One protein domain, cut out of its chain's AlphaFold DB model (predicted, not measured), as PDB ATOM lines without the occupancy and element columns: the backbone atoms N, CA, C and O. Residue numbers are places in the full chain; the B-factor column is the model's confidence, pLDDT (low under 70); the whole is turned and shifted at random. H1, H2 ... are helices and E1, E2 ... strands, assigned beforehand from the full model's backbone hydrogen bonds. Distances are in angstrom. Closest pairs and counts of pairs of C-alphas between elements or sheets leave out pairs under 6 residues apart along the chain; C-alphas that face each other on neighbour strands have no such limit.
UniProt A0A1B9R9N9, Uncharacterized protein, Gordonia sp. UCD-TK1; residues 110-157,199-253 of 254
ATOM      1  N   LEU A 110     248.035 156.097 252.601       91.19
ATOM      2  CA  LEU A 110     248.401 155.180 251.528       91.19
ATOM      3  C   LEU A 110     248.921 153.865 252.101       91.19
ATOM      4  O   LEU A 110     249.600 153.850 253.119       91.19
ATOM      5  N   THR A 111     248.581 152.757 251.449       90.38
ATOM      6  CA  THR A 111     249.021 151.427 251.872       90.38
ATOM      7  C   THR A 111     250.160 150.966 250.974       90.38
ATOM      8  O   THR A 111     249.931 150.732 249.787       90.38
ATOM      9  N   VAL A 112     251.347 150.792 251.542       91.00
ATOM     10  CA  VAL A 112     252.589 150.405 250.851       91.00
ATOM     11  C   VAL A 112     253.119 149.091 251.411       91.00
ATOM     12  O   VAL A 112     252.729 148.676 252.505       91.00
ATOM     13  N   SER A 113     254.002 148.410 250.687       91.62
ATOM     14  CA  SER A 113     254.701 147.257 251.240       91.62
ATOM     15  C   SER A 113     255.655 147.687 252.353       91.62
ATOM     16  O   SER A 113     256.305 148.732 252.297       91.62
ATOM     17  N   VAL A 114     255.781 146.830 253.366       88.56
ATOM     18  CA  VAL A 114     256.748 147.015 254.461       88.56
ATOM     19  C   VAL A 114     258.181 147.086 253.911       88.56
ATOM     20  O   VAL A 114     259.012 147.796 254.459       88.56
ATOM     21  N   ILE A 115     258.467 146.390 252.802       88.62
ATOM     22  CA  ILE A 115     259.787 146.387 252.152       88.62
ATOM     23  C   ILE A 115     260.118 147.765 251.581       88.62
ATOM     24  O   ILE A 115     261.192 148.293 251.865       88.62
ATOM     25  N   ALA A 116     259.209 148.332 250.782       91.06
ATOM     26  CA  ALA A 116     259.416 149.638 250.170       91.06
ATOM     27  C   ALA A 116     259.538 150.724 251.243       91.06
ATOM     28  O   ALA A 116     260.475 151.517 251.202       91.06
ATOM     29  N   LEU A 117     258.660 150.705 252.254       92.81
ATOM     30  CA  LEU A 117     258.717 151.682 253.339       92.81
ATOM     31  C   LEU A 117     260.006 151.577 254.160       92.81
ATOM     32  O   LEU A 117     260.596 152.598 254.488       92.81
ATOM     33  N   ALA A 118     260.462 150.362 254.476       92.50
ATOM     34  CA  ALA A 118     261.680 150.181 255.257       92.50
ATOM     35  C   ALA A 118     262.938 150.639 254.504       92.50
ATOM     36  O   ALA A 118     263.841 151.193 255.125       92.50
ATOM     37  N   ALA A 119     262.990 150.447 253.179       91.94
ATOM     38  CA  ALA A 119     264.078 150.972 252.354       91.94
ATOM     39  C   ALA A 119     264.105 152.510 252.381       91.94
ATOM     40  O   ALA A 119     265.142 153.092 252.674       91.94
ATOM     41  N   LEU A 120     262.950 153.157 252.173       94.12
ATOM     42  CA  LEU A 120     262.835 154.619 252.247       94.12
ATOM     43  C   LEU A 120     263.225 155.157 253.628       94.12
ATOM     44  O   LEU A 120     263.969 156.124 253.725       94.12
ATOM     45  N   TYR A 121     262.746 154.518 254.697       93.56
ATOM     46  CA  TYR A 121     263.019 154.933 256.072       93.56
ATOM     47  C   TYR A 121     264.513 154.899 256.419       93.56
ATOM     48  O   TYR A 121     265.021 155.827 257.046       93.56
ATOM     49  N   LEU A 122     265.228 153.844 256.015       93.75
ATOM     50  CA  LEU A 122     266.642 153.679 256.363       93.75
ATOM     51  C   LEU A 122     267.570 154.650 255.629       93.75
ATOM     52  O   LEU A 122     268.605 155.009 256.187       93.75
ATOM     53  N   ASP A 123     267.192 155.083 254.427       92.94
ATOM     54  CA  ASP A 123     267.952 156.068 253.651       92.94
ATOM     55  C   ASP A 123     267.543 157.519 253.967       92.94
ATOM     56  O   ASP A 123     268.194 158.464 253.519       92.94
ATOM     57  N   ALA A 124     266.475 157.712 254.745       92.50
ATOM     58  CA  ALA A 124     265.959 159.033 255.066       92.50
ATOM     59  C   ALA A 124     266.847 159.792 256.074       92.50
ATOM     60  O   ALA A 124     267.338 159.206 257.046       92.50
ATOM     61  N   PRO A 125     266.997 161.120 255.913       95.00
ATOM     62  CA  PRO A 125     267.511 162.016 256.942       95.00
ATOM     63  C   PRO A 125     266.820 161.850 258.307       95.00
ATOM     64  O   PRO A 125     265.637 161.516 258.407       95.00
ATOM     65  N   GLY A 126     267.563 162.109 259.389       93.31
ATOM     66  CA  GLY A 126     267.095 161.843 260.753       93.31
ATOM     67  C   GLY A 126     265.830 162.614 261.156       93.31
ATOM     68  O   GLY A 126     265.013 162.095 261.908       93.31
ATOM     69  N   ASP A 127     265.621 163.823 260.639       93.25
ATOM     70  CA  ASP A 127     264.401 164.609 260.859       93.25
ATOM     71  C   ASP A 127     263.161 163.960 260.223       93.25
ATOM     72  O   ASP A 127     262.091 163.934 260.837       93.25
ATOM     73  N   GLN A 128     263.310 163.357 259.045       93.44
ATOM     74  CA  GLN A 128     262.241 162.608 258.377       93.44
ATOM     75  C   GLN A 128     261.946 161.290 259.093       93.44
ATOM     76  O   GLN A 128     260.780 160.937 259.281       93.44
ATOM     77  N   GLN A 129     262.983 160.598 259.577       94.12
ATOM     78  CA  GLN A 129     262.804 159.419 260.427       94.12
ATOM     79  C   GLN A 129     262.002 159.762 261.688       94.12
ATOM     80  O   GLN A 129     261.062 159.046 262.022       94.12
ATOM     81  N   GLN A 130     262.302 160.884 262.352       93.56
ATOM     82  CA  GLN A 130     261.555 161.328 263.534       93.56
ATOM     83  C   GLN A 130     260.088 161.652 263.228       93.56
ATOM     84  O   GLN A 130     259.208 161.314 264.021       93.56
ATOM     85  N   ARG A 131     259.787 162.254 262.070       89.38
ATOM     86  CA  ARG A 131     258.394 162.468 261.638       89.38
ATOM     87  C   ARG A 131     257.661 161.148 261.437       89.38
ATOM     88  O   ARG A 131     256.535 161.008 261.913       89.38
ATOM     89  N   LEU A 132     258.301 160.176 260.785       88.88
ATOM     90  CA  LEU A 132     257.705 158.859 260.573       88.88
ATOM     91  C   LEU A 132     257.495 158.109 261.895       88.88
ATOM     92  O   LEU A 132     256.446 157.498 262.083       88.88
ATOM     93  N   ILE A 133     258.443 158.211 262.831       90.25
ATOM     94  CA  ILE A 133     258.301 157.700 264.202       90.25
ATOM     95  C   ILE A 133     257.102 158.355 264.898       90.25
ATOM     96  O   ILE A 133     256.353 157.668 265.586       90.25
ATOM     97  N   GLY A 134     256.877 159.655 264.696       83.44
ATOM     98  CA  GLY A 134     255.699 160.353 265.214       83.44
ATOM     99  C   GLY A 134     254.368 159.852 264.633       83.44
ATOM    100  O   GLY A 134     253.383 159.789 265.365       83.44
ATOM    101  N   ASP A 135     254.330 159.478 263.348       83.88
ATOM    102  CA  ASP A 135     253.119 158.966 262.677       83.88
ATOM    103  C   ASP A 135     252.840 157.486 262.992       83.88
ATOM    104  O   ASP A 135     251.696 157.093 263.233       83.88
ATOM    105  N   LEU A 136     253.880 156.647 262.988       80.12
ATOM    106  CA  LEU A 136     253.752 155.189 263.092       80.12
ATOM    107  C   LEU A 136     254.038 154.626 264.486       80.12
ATOM    108  O   LEU A 136     253.576 153.527 264.795       80.12
ATOM    109  N   GLY A 137     254.794 155.346 265.311       81.62
ATOM    110  CA  GLY A 137     255.373 154.848 266.557       81.62
ATOM    111  C   GLY A 137     256.791 154.293 266.373       81.62
ATOM    112  O   GLY A 137     257.151 153.757 265.318       81.62
ATOM    113  N   ALA A 138     257.603 154.411 267.428       83.56
ATOM    114  CA  ALA A 138     258.998 153.967 267.431       83.56
ATOM    115  C   ALA A 138     259.112 152.445 267.268       83.56
ATOM    116  O   ALA A 138     259.935 151.972 266.489       83.56
ATOM    117  N   GLU A 139     258.223 151.677 267.905       74.75
ATOM    118  CA  GLU A 139     258.261 150.214 267.860       74.75
ATOM    119  C   GLU A 139     258.016 149.678 266.443       74.75
ATOM    120  O   GLU A 139     258.595 148.671 266.036       74.75
ATOM    121  N   VAL A 140     257.168 150.358 265.665       77.12
ATOM    122  CA  VAL A 140     256.910 149.996 264.264       77.12
ATOM    123  C   VAL A 140     258.140 150.285 263.406       77.12
ATOM    124  O   VAL A 140     258.500 149.465 262.562       77.12
ATOM    125  N   CYS A 141     258.803 151.420 263.631       85.81
ATOM    126  CA  CYS A 141     260.004 151.805 262.894       85.81
ATOM    127  C   CYS A 141     261.196 150.880 263.195       85.81
ATOM    128  O   CYS A 141     261.923 150.507 262.273       85.81
ATOM    129  N   ASP A 142     261.339 150.418 264.439       85.50
ATOM    130  CA  ASP A 142     262.329 149.401 264.809       85.50
ATOM    131  C   ASP A 142     262.087 148.088 264.046       85.50
ATOM    132  O   ASP A 142     263.006 147.518 263.453       85.50
ATOM    133  N   VAL A 143     260.826 147.646 263.958       82.06
ATOM    134  CA  VAL A 143     260.452 146.453 263.180       82.06
ATOM    135  C   VAL A 143     260.727 146.638 261.683       82.06
ATOM    136  O   VAL A 143     261.130 145.679 261.021       82.06
ATOM    137  N   LEU A 144     260.540 147.844 261.128       85.62
ATOM    138  CA  LEU A 144     260.897 148.141 259.733       85.62
ATOM    139  C   LEU A 144     262.403 147.980 259.498       85.62
ATOM    140  O   LEU A 144     262.803 147.303 258.545       85.62
ATOM    141  N   ALA A 145     263.228 148.556 260.377       89.44
ATOM    142  CA  ALA A 145     264.682 148.467 260.290       89.44
ATOM    143  C   ALA A 145     265.168 147.011 260.382       89.44
ATOM    144  O   ALA A 145     265.949 146.557 259.536       89.44
ATOM    145  N   ASP A 146     264.642 146.253 261.347       85.69
ATOM    146  CA  ASP A 146     264.932 144.828 261.502       85.69
ATOM    147  C   ASP A 146     264.536 144.043 260.251       85.69
ATOM    148  O   ASP A 146     265.328 143.262 259.712       85.69
ATOM    149  N   TYR A 147     263.333 144.285 259.732       83.88
ATOM    150  CA  TYR A 147     262.819 143.577 258.568       83.88
ATOM    151  C   TYR A 147     263.658 143.829 257.308       83.88
ATOM    152  O   TYR A 147     263.949 142.892 256.558       83.88
ATOM    153  N   HIS A 148     264.105 145.067 257.084       85.56
ATOM    154  CA  HIS A 148     265.007 145.369 255.975       85.56
ATOM    155  C   HIS A 148     266.364 144.681 256.149       85.56
ATOM    156  O   HIS A 148     266.837 144.026 255.219       85.56
ATOM    157  N   ALA A 149     266.957 144.734 257.348       83.88
ATOM    158  CA  ALA A 149     268.221 144.059 257.633       83.88
ATOM    159  C   ALA A 149     268.140 142.544 257.372       83.88
ATOM    160  O   ALA A 149     269.102 141.929 256.898       83.88
ATOM    161  N   GLU A 150     266.995 141.922 257.648       79.75
ATOM    162  CA  GLU A 150     266.745 140.515 257.338       79.75
ATOM    163  C   GLU A 150     266.640 140.229 255.843       79.75
ATOM    164  O   GLU A 150     267.209 139.240 255.376       79.75
ATOM    165  N   ILE A 151     265.964 141.089 255.080       78.69
ATOM    166  CA  ILE A 151     265.900 140.965 253.619       78.69
ATOM    167  C   ILE A 151     267.295 141.102 253.025       78.69
ATOM    168  O   ILE A 151     267.703 140.239 252.251       78.69
ATOM    169  N   THR A 152     268.066 142.107 253.443       80.50
ATOM    170  CA  THR A 152     269.455 142.285 252.998       80.50
ATOM    171  C   THR A 152     270.317 141.071 253.348       80.50
ATOM    172  O   THR A 152     271.195 140.686 252.579       80.50
ATOM    173  N   LYS A 153     270.082 140.418 254.495       80.25
ATOM    174  CA  LYS A 153     270.757 139.156 254.840       80.25
ATOM    175  C   LYS A 153     270.318 138.002 253.937       80.25
ATOM    176  O   LYS A 153     271.163 137.194 253.560       80.25
ATOM    177  N   ALA A 154     269.034 137.912 253.599       72.69
ATOM    178  CA  ALA A 154     268.479 136.843 252.771       72.69
ATOM    179  C   ALA A 154     268.872 136.954 251.289       72.69
ATOM    180  O   ALA A 154     269.013 135.925 250.628       72.69
ATOM    181  N   THR A 155     269.067 138.172 250.775       76.06
ATOM    182  CA  THR A 155     269.499 138.425 249.390       76.06
ATOM    183  C   THR A 155     271.003 138.263 249.190       76.06
ATOM    184  O   THR A 155     271.449 138.103 248.053       76.06
ATOM    185  N   ARG A 156     271.807 138.240 250.265       74.38
ATOM    186  CA  ARG A 156     273.235 137.915 250.155       74.38
ATOM    187  C   ARG A 156     273.392 136.508 249.568       74.38
ATOM    188  O   ARG A 156     272.756 135.572 250.063       74.38
ATOM    189  N   PRO A 157     274.253 136.324 248.547       67.88
ATOM    190  CA  PRO A 157     274.484 135.012 247.963       67.88
ATOM    191  C   PRO A 157     274.889 134.051 249.075       67.88
ATOM    192  O   PRO A 157     275.802 134.340 249.858       67.88
ATOM    193  N   ILE A 199     257.112 137.388 264.452       56.47
ATOM    194  CA  ILE A 199     256.807 138.785 264.112       56.47
ATOM    195  C   ILE A 199     256.451 138.909 262.622       56.47
ATOM    196  O   ILE A 199     255.431 139.504 262.286       56.47
ATOM    197  N   ARG A 200     257.185 138.244 261.716       63.62
ATOM    198  CA  ARG A 200     256.838 138.178 260.280       63.62
ATOM    199  C   ARG A 200     255.477 137.523 260.025       63.62
ATOM    200  O   ARG A 200     254.806 137.890 259.063       63.62
ATOM    201  N   LYS A 201     255.095 136.534 260.837       61.88
ATOM    202  CA  LYS A 201     253.851 135.768 260.685       61.88
ATOM    203  C   LYS A 201     252.629 136.506 261.241       61.88
ATOM    204  O   LYS A 201     251.544 136.315 260.698       61.88
ATOM    205  N   TYR A 202     252.793 137.312 262.292       55.25
ATOM    206  CA  TYR A 202     251.673 137.910 263.036       55.25
ATOM    207  C   TYR A 202     251.636 139.450 263.042       55.25
ATOM    208  O   TYR A 202     250.580 140.006 263.313       55.25
ATOM    209  N   GLY A 203     252.738 140.142 262.730       47.88
ATOM    210  CA  GLY A 203     252.827 141.613 262.712       47.88
ATOM    211  C   GLY A 203     252.486 142.270 261.368       47.88
ATOM    212  O   GLY A 203     252.461 143.489 261.263       47.88
ATOM    213  N   LYS A 204     252.218 141.474 260.332       51.06
ATOM    214  CA  LYS A 204     251.760 141.951 259.025       51.06
ATOM    215  C   LYS A 204     250.264 141.668 258.887       51.06
ATOM    216  O   LYS A 204     249.784 140.648 259.386       51.06
ATOM    217  N   ASP A 205     249.541 142.473 258.103       53.66
ATOM    218  CA  ASP A 205     248.412 141.878 257.381       53.66
ATOM    219  C   ASP A 205     248.949 140.658 256.600       53.66
ATOM    220  O   ASP A 205     250.145 140.566 256.318       53.66
ATOM    221  N   ARG A 206     248.130 139.667 256.241       55.91
ATOM    222  CA  ARG A 206     248.666 138.483 255.530       55.91
ATOM    223  C   ARG A 206     249.413 138.837 254.221       55.91
ATOM    224  O   ARG A 206     250.043 137.954 253.648       55.91
ATOM    225  N   SER A 207     249.359 140.096 253.765       67.25
ATOM    226  CA  SER A 207     249.988 140.611 252.550       67.25
ATOM    227  C   SER A 207     251.308 141.379 252.751       67.25
ATOM    228  O   SER A 207     251.987 141.658 251.768       67.25
ATOM    229  N   GLY A 208     251.727 141.690 253.986       78.75
ATOM    230  CA  GLY A 208     252.951 142.458 254.238       78.75
ATOM    231  C   GLY A 208     252.868 143.933 253.864       78.75
ATOM    232  O   GLY A 208     253.874 144.492 253.416       78.75
ATOM    233  N   ARG A 209     251.698 144.546 254.049       86.31
ATOM    234  CA  ARG A 209     251.464 145.963 253.770       86.31
ATOM    235  C   ARG A 209     251.204 146.762 255.048       86.31
ATOM    236  O   ARG A 209     250.743 146.225 256.053       86.31
ATOM    237  N   ILE A 210     251.520 148.051 254.996       85.88
ATOM    238  CA  ILE A 210     251.351 149.022 256.080       85.88
ATOM    239  C   ILE A 210     250.739 150.309 255.530       85.88
ATOM    240  O   ILE A 210     251.003 150.696 254.392       85.88
ATOM    241  N   THR A 211     249.890 150.959 256.324       88.25
ATOM    242  CA  THR A 211     249.215 152.200 255.942       88.25
ATOM    243  C   THR A 211     249.872 153.408 256.607       88.25
ATOM    244  O   THR A 211     249.738 153.597 257.814       88.25
ATOM    245  N   VAL A 212     250.490 154.259 255.798       89.38
ATOM    246  CA  VAL A 212     251.239 155.466 256.189       89.38
ATOM    247  C   VAL A 212     250.483 156.733 255.807       89.38
ATOM    248  O   VAL A 212     249.668 156.709 254.876       89.38
ATOM    249  N   ASP A 213     250.737 157.828 256.520       93.00
ATOM    250  CA  ASP A 213     250.296 159.154 256.093       93.00
ATOM    251  C   ASP A 213     250.947 159.564 254.755       93.00
ATOM    252  O   ASP A 213     252.104 159.251 254.468       93.00
ATOM    253  N   VAL A 214     250.167 160.219 253.894       93.94
ATOM    254  CA  VAL A 214     250.593 160.624 252.546       93.94
ATOM    255  C   VAL A 214     251.653 161.716 252.592       93.94
ATOM    256  O   VAL A 214     252.553 161.690 251.759       93.94
ATOM    257  N   ASP A 215     251.561 162.653 253.535       92.38
ATOM    258  CA  ASP A 215     252.517 163.752 253.637       92.38
ATOM    259  C   ASP A 215     253.859 163.224 254.183       92.38
ATOM    260  O   ASP A 215     254.908 163.549 253.628       92.38
ATOM    261  N   ALA A 216     253.832 162.307 255.160       91.38
ATOM    262  CA  ALA A 216     255.036 161.612 255.638       91.38
ATOM    263  C   ALA A 216     255.698 160.756 254.540       91.38
ATOM    264  O   ALA A 216     256.915 160.781 254.370       91.38
ATOM    265  N   LEU A 217     254.904 160.017 253.757       94.44
ATOM    266  CA  LEU A 217     255.430 159.209 252.655       94.44
ATOM    267  C   LEU A 217     255.992 160.071 251.513       94.44
ATOM    268  O   LEU A 217     256.982 159.686 250.895       94.44
ATOM    269  N   ALA A 218     255.370 161.215 251.220       94.44
ATOM    270  CA  ALA A 218     255.842 162.138 250.191       94.44
ATOM    271  C   ALA A 218     257.202 162.758 250.549       94.44
ATOM    272  O   ALA A 218     258.063 162.851 249.677       94.44
ATOM    273  N   ASP A 219     257.394 163.125 251.819       93.75
ATOM    274  CA  ASP A 219     258.662 163.626 252.370       93.75
ATOM    275  C   ASP A 219     259.783 162.582 252.195       93.75
ATOM    276  O   ASP A 219     260.790 162.840 251.535       93.75
ATOM    277  N   LEU A 220     259.541 161.343 252.645       93.81
ATOM    278  CA  LEU A 220     260.485 160.229 252.481       93.81
ATOM    279  C   LEU A 220     260.819 159.946 251.012       93.81
ATOM    280  O   LEU A 220     261.969 159.679 250.677       93.81
ATOM    281  N   TYR A 221     259.818 159.977 250.128       95.50
ATOM    282  CA  TYR A 221     260.008 159.664 248.714       95.50
ATOM    283  C   TYR A 221     260.932 160.665 248.013       95.50
ATOM    284  O   TYR A 221     261.848 160.248 247.313       95.50
ATOM    285  N   VAL A 222     260.724 161.972 248.216       95.69
ATOM    286  CA  VAL A 222     261.495 163.027 247.528       95.69
ATOM    287  C   VAL A 222     262.970 163.030 247.936       95.69
ATOM    288  O   VAL A 222     263.828 163.415 247.143       95.69
ATOM    289  N   HIS A 223     263.269 162.594 249.158       93.69
ATOM    290  CA  HIS A 223     264.621 162.586 249.708       93.69
ATOM    291  C   HIS A 223     265.329 161.233 249.618       93.69
ATOM    292  O   HIS A 223     266.524 161.150 249.905       93.69
ATOM    293  N   ALA A 224     264.622 160.187 249.196       92.69
ATOM    294  CA  ALA A 224     265.212 158.874 249.013       92.69
ATOM    295  C   ALA A 224     266.119 158.812 247.767       92.69
ATOM    296  O   ALA A 224     265.865 159.517 246.790       92.69
ATOM    297  N   PRO A 225     267.132 157.929 247.753       94.69
ATOM    298  CA  PRO A 225     267.895 157.606 246.550       94.69
ATOM    299  C   PRO A 225     267.027 156.999 245.429       94.69
ATOM    300  O   PRO A 225     265.941 156.468 245.680       94.69
ATOM    301  N   ASP A 226     267.547 156.997 244.196       94.50
ATOM    302  CA  ASP A 226     266.831 156.526 242.997       94.50
ATOM    303  C   ASP A 226     266.316 155.082 243.117       94.50
ATOM    304  O   ASP A 226     265.207 154.771 242.685       94.50
ATOM    305  N   GLU A 227     267.093 154.178 243.723       93.25
ATOM    306  CA  GLU A 227     266.725 152.761 243.813       93.25
ATOM    307  C   GLU A 227     265.470 152.530 244.692       93.25
ATOM    308  O   GLU A 227     264.514 151.910 244.209       93.25
ATOM    309  N   PRO A 228     265.389 153.030 245.944       92.38
ATOM    310  CA  PRO A 228     264.143 153.019 246.714       92.38
ATOM    311  C   PRO A 228     262.969 153.722 246.020       92.38
ATOM    312  O   PRO A 228     261.847 153.209 246.076       92.38
ATOM    313  N   GLN A 229     263.207 154.852 245.338       94.25
ATOM    314  CA  GLN A 229     262.159 155.547 244.586       94.25
ATOM    315  C   GLN A 229     261.594 154.671 243.462       94.25
ATOM    316  O   GLN A 229     260.374 154.570 243.312       94.25
ATOM    317  N   GLN A 230     262.460 153.997 242.702       93.69
ATOM    318  CA  GLN A 230     262.056 153.112 241.614       93.69
ATOM    319  C   GLN A 230     261.253 151.915 242.129       93.69
ATOM    320  O   GLN A 230     260.202 151.605 241.570       93.69
ATOM    321  N   ARG A 231     261.671 151.287 243.239       92.38
ATOM    322  CA  ARG A 231     260.896 150.193 243.858       92.38
ATOM    323  C   ARG A 231     259.503 150.651 244.290       92.38
ATOM    324  O   ARG A 231     258.530 149.921 244.104       92.38
ATOM    325  N   LEU A 232     259.390 151.853 244.861       92.94
ATOM    326  CA  LEU A 232     258.088 152.409 245.229       92.94
ATOM    327  C   LEU A 232     257.235 152.707 243.982       92.94
ATOM    328  O   LEU A 232     256.032 152.440 243.990       92.94
ATOM    329  N   ALA A 233     257.848 153.201 242.903       94.00
ATOM    330  CA  ALA A 233     257.176 153.467 241.632       94.00
ATOM    331  C   ALA A 233     256.684 152.193 240.933       94.00
ATOM    332  O   ALA A 233     255.591 152.202 240.368       94.00
ATOM    333  N   GLU A 234     257.429 151.092 241.013       92.56
ATOM    334  CA  GLU A 234     256.980 149.778 240.536       92.56
ATOM    335  C   GLU A 234     255.764 149.271 241.326       92.56
ATOM    336  O   GLU A 234     254.852 148.678 240.749       92.56
ATOM    337  N   GLU A 235     255.713 149.536 242.636       92.56
ATOM    338  CA  GLU A 235     254.600 149.108 243.486       92.56
ATOM    339  C   GLU A 235     253.340 149.974 243.307       92.56
ATOM    340  O   GLU A 235     252.228 149.453 243.197       92.56
ATOM    341  N   LEU A 236     253.492 151.299 243.336       92.44
ATOM    342  CA  LEU A 236     252.371 152.243 243.358       92.44
ATOM    343  C   LEU A 236     251.972 152.745 241.968       92.44
ATOM    344  O   LEU A 236     250.823 153.143 241.753       92.44
ATOM    345  N   GLY A 237     252.899 152.705 241.017       93.94
ATOM    346  CA  GLY A 237     252.809 153.383 239.732       93.94
ATOM    347  C   GLY A 237     253.476 154.754 239.736       93.94
ATOM    348  O   GLY A 237     253.407 155.498 240.720       93.94
ATOM    349  N   ALA A 238     254.051 155.110 238.586       92.19
ATOM    350  CA  ALA A 238     254.706 156.398 238.355       92.19
ATOM    351  C   ALA A 238     253.781 157.591 238.661       92.19
ATOM    352  O   ALA A 238     254.177 158.500 239.379       92.19
ATOM    353  N   GLU A 239     252.518 157.532 238.228       91.00
ATOM    354  CA  GLU A 239     251.511 158.586 238.453       91.00
ATOM    355  C   GLU A 239     251.273 158.891 239.942       91.00
ATOM    356  O   GLU A 239     251.065 160.036 240.348       91.00
ATOM    357  N   VAL A 240     251.285 157.854 240.786       94.00
ATOM    358  CA  VAL A 240     251.109 158.011 242.235       94.00
ATOM    359  C   VAL A 240     252.352 158.650 242.848       94.00
ATOM    360  O   VAL A 240     252.225 159.513 243.714       94.00
ATOM    361  N   CYS A 241     253.538 158.277 242.376       95.00
ATOM    362  CA  CYS A 241     254.801 158.842 242.844       95.00
ATOM    363  C   CYS A 241     254.982 160.304 242.413       95.00
ATOM    364  O   CYS A 241     255.358 161.142 243.229       95.00
ATOM    365  N   GLU A 242     254.601 160.655 241.183       94.31
ATOM    366  CA  GLU A 242     254.561 162.047 240.723       94.31
ATOM    367  C   GLU A 242     253.575 162.882 241.558       94.31
ATOM    368  O   GLU A 242     253.860 164.025 241.933       94.31
ATOM    369  N   ALA A 243     252.427 162.300 241.926       93.25
ATOM    370  CA  ALA A 243     251.474 162.939 242.826       93.25
ATOM    371  C   ALA A 243     252.042 163.159 244.239       93.25
ATOM    372  O   ALA A 243     251.752 164.199 244.833       93.25
ATOM    373  N   LEU A 244     252.846 162.228 244.767       94.19
ATOM    374  CA  LEU A 244     253.556 162.392 246.043       94.19
ATOM    375  C   LEU A 244     254.596 163.519 245.959       94.19
ATOM    376  O   LEU A 244     254.570 164.427 246.786       94.19
ATOM    377  N   ALA A 245     255.434 163.538 244.919       94.88
ATOM    378  CA  ALA A 245     256.414 164.608 244.709       94.88
ATOM    379  C   ALA A 245     255.742 165.988 244.580       94.88
ATOM    380  O   ALA A 245     256.141 166.959 245.227       94.88
ATOM    381  N   SER A 246     254.645 166.060 243.818       92.81
ATOM    382  CA  SER A 246     253.826 167.271 243.690       92.81
ATOM    383  C   SER A 246     253.223 167.701 245.029       92.81
ATOM    384  O   SER A 246     253.125 168.892 245.326       92.81
ATOM    385  N   ARG A 247     252.782 166.744 245.852       90.12
ATOM    386  CA  ARG A 247     252.211 167.011 247.175       90.12
ATOM    387  C   ARG A 247     253.259 167.611 248.112       90.12
ATOM    388  O   ARG A 247     252.958 168.620 248.746       90.12
ATOM    389  N   HIS A 248     254.469 167.055 248.131       92.94
ATOM    390  CA  HIS A 248     255.593 167.575 248.908       92.94
ATOM    391  C   HIS A 248     255.948 169.017 248.506       92.94
ATOM    392  O   HIS A 248     255.975 169.908 249.356       92.94
ATOM    393  N   ALA A 249     256.098 169.286 247.202       92.12
ATOM    394  CA  ALA A 249     256.406 170.626 246.691       92.12
ATOM    395  C   ALA A 249     255.354 171.683 247.095       92.12
ATOM    396  O   ALA A 249     255.690 172.817 247.437       92.12
ATOM    397  N   ASN A 250     254.071 171.305 247.108       87.50
ATOM    398  CA  ASN A 250     252.977 172.185 247.534       87.50
ATOM    399  C   ASN A 250     252.846 172.318 249.063       87.50
ATOM    400  O   ASN A 250     252.243 173.275 249.541       87.50
ATOM    401  N   GLY A 251     253.354 171.353 249.833       81.56
ATOM    402  CA  GLY A 251     253.390 171.411 251.295       81.56
ATOM    403  C   GLY A 251     254.464 172.367 251.810       81.56
ATOM    404  O   GLY A 251     254.199 173.128 252.730       81.56
ATOM    405  N   ALA A 252     255.628 172.399 251.156       61.88
ATOM    406  CA  ALA A 252     256.756 173.265 251.519       61.88
ATOM    407  C   ALA A 252     256.494 174.775 251.335       61.88
ATOM    408  O   ALA A 252     257.281 175.599 251.791       61.88
ATOM    409  N   THR A 253     255.411 175.150 250.649       57.03
ATOM    410  CA  THR A 253     255.048 176.552 250.368       57.03
ATOM    411  C   THR A 253     254.011 177.132 251.335       57.03
ATOM    412  O   THR A 253     253.632 178.294 251.178       57.03
TER     413      THR A 253
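What this domain is: This is residues 110 to 157 and 199 to 253 of the 254 residues of an uncharacterized protein of Gordonia sp. UCD-TK1 (UniProt A0A1B9R9N9). A small two-stranded ribbon, E1 and E2, caps one end of a cluster of four short helices, H1, H2, H5 and H6. Two longer helices cross this cluster on opposite sides, H3 over H1 and H7 over H5, and residues 152 to 157 at the far end of H3 stick out. The printed part has 103 residues, mostly helix, in the order E1 H1 H2 H3 H4 E2 H5 H6 H7; the strands are antiparallel. It is compact, with a radius of gyration of the C-alphas of 13.3 A and spans of 41 by 28 by 24 A.

Where its parts are: E1 is residues 110 to 113, from C-alpha 110 at (248.401, 155.180, 251.528), and E2 is 209 to 213. H1 is 114 to 123, H2 126 to 136, H4 199 to 202, H5 214 to 223 and H6 226 to 236. H3, 138 to 155, is 26.0 A long; H7, 238 to 251, is 19.9 A long and ends at (253.390, 171.411, 251.295).

How they stand to each other: Between E1 and E2, N 110 and O 212 are 2.9 A apart, within hydrogen-bond range. H1 touches H6, closest C-alphas Ala 116 and Leu 232, 5.8 A, at a shallow tilt of 25 degrees, opposite ways. H2 touches H5, closest C-alphas Leu 132 and Ala 216, 6.2 A, at a shallow tilt of 23 degrees, opposite ways. With residues 141 to 148 alone, H3 touches H1, closest C-alphas Ala 118 and Leu 144, 5.0 A, about perpendicular at 82 degrees. H7 touches H5, closest C-alphas Ala 218 and Leu 244, 4.7 A, about perpendicular at 83 degrees. H4 touches no helix. Every O i to N i+4 pair is within hydrogen-bond range in H1, H2, H3, H5, H6 and H7; H4 is too short for one.

The domain as a whole: The farthest C-alphas, of Pro 157 and Thr 253, are 45.9 A apart. Residues 158 to 198 are not printed, with 24.2 A between C-alphas 157 and 199. Of the links printed whole, none is long. Confidence is under 70 at residues 157, 199 to 207 and 252 to 253.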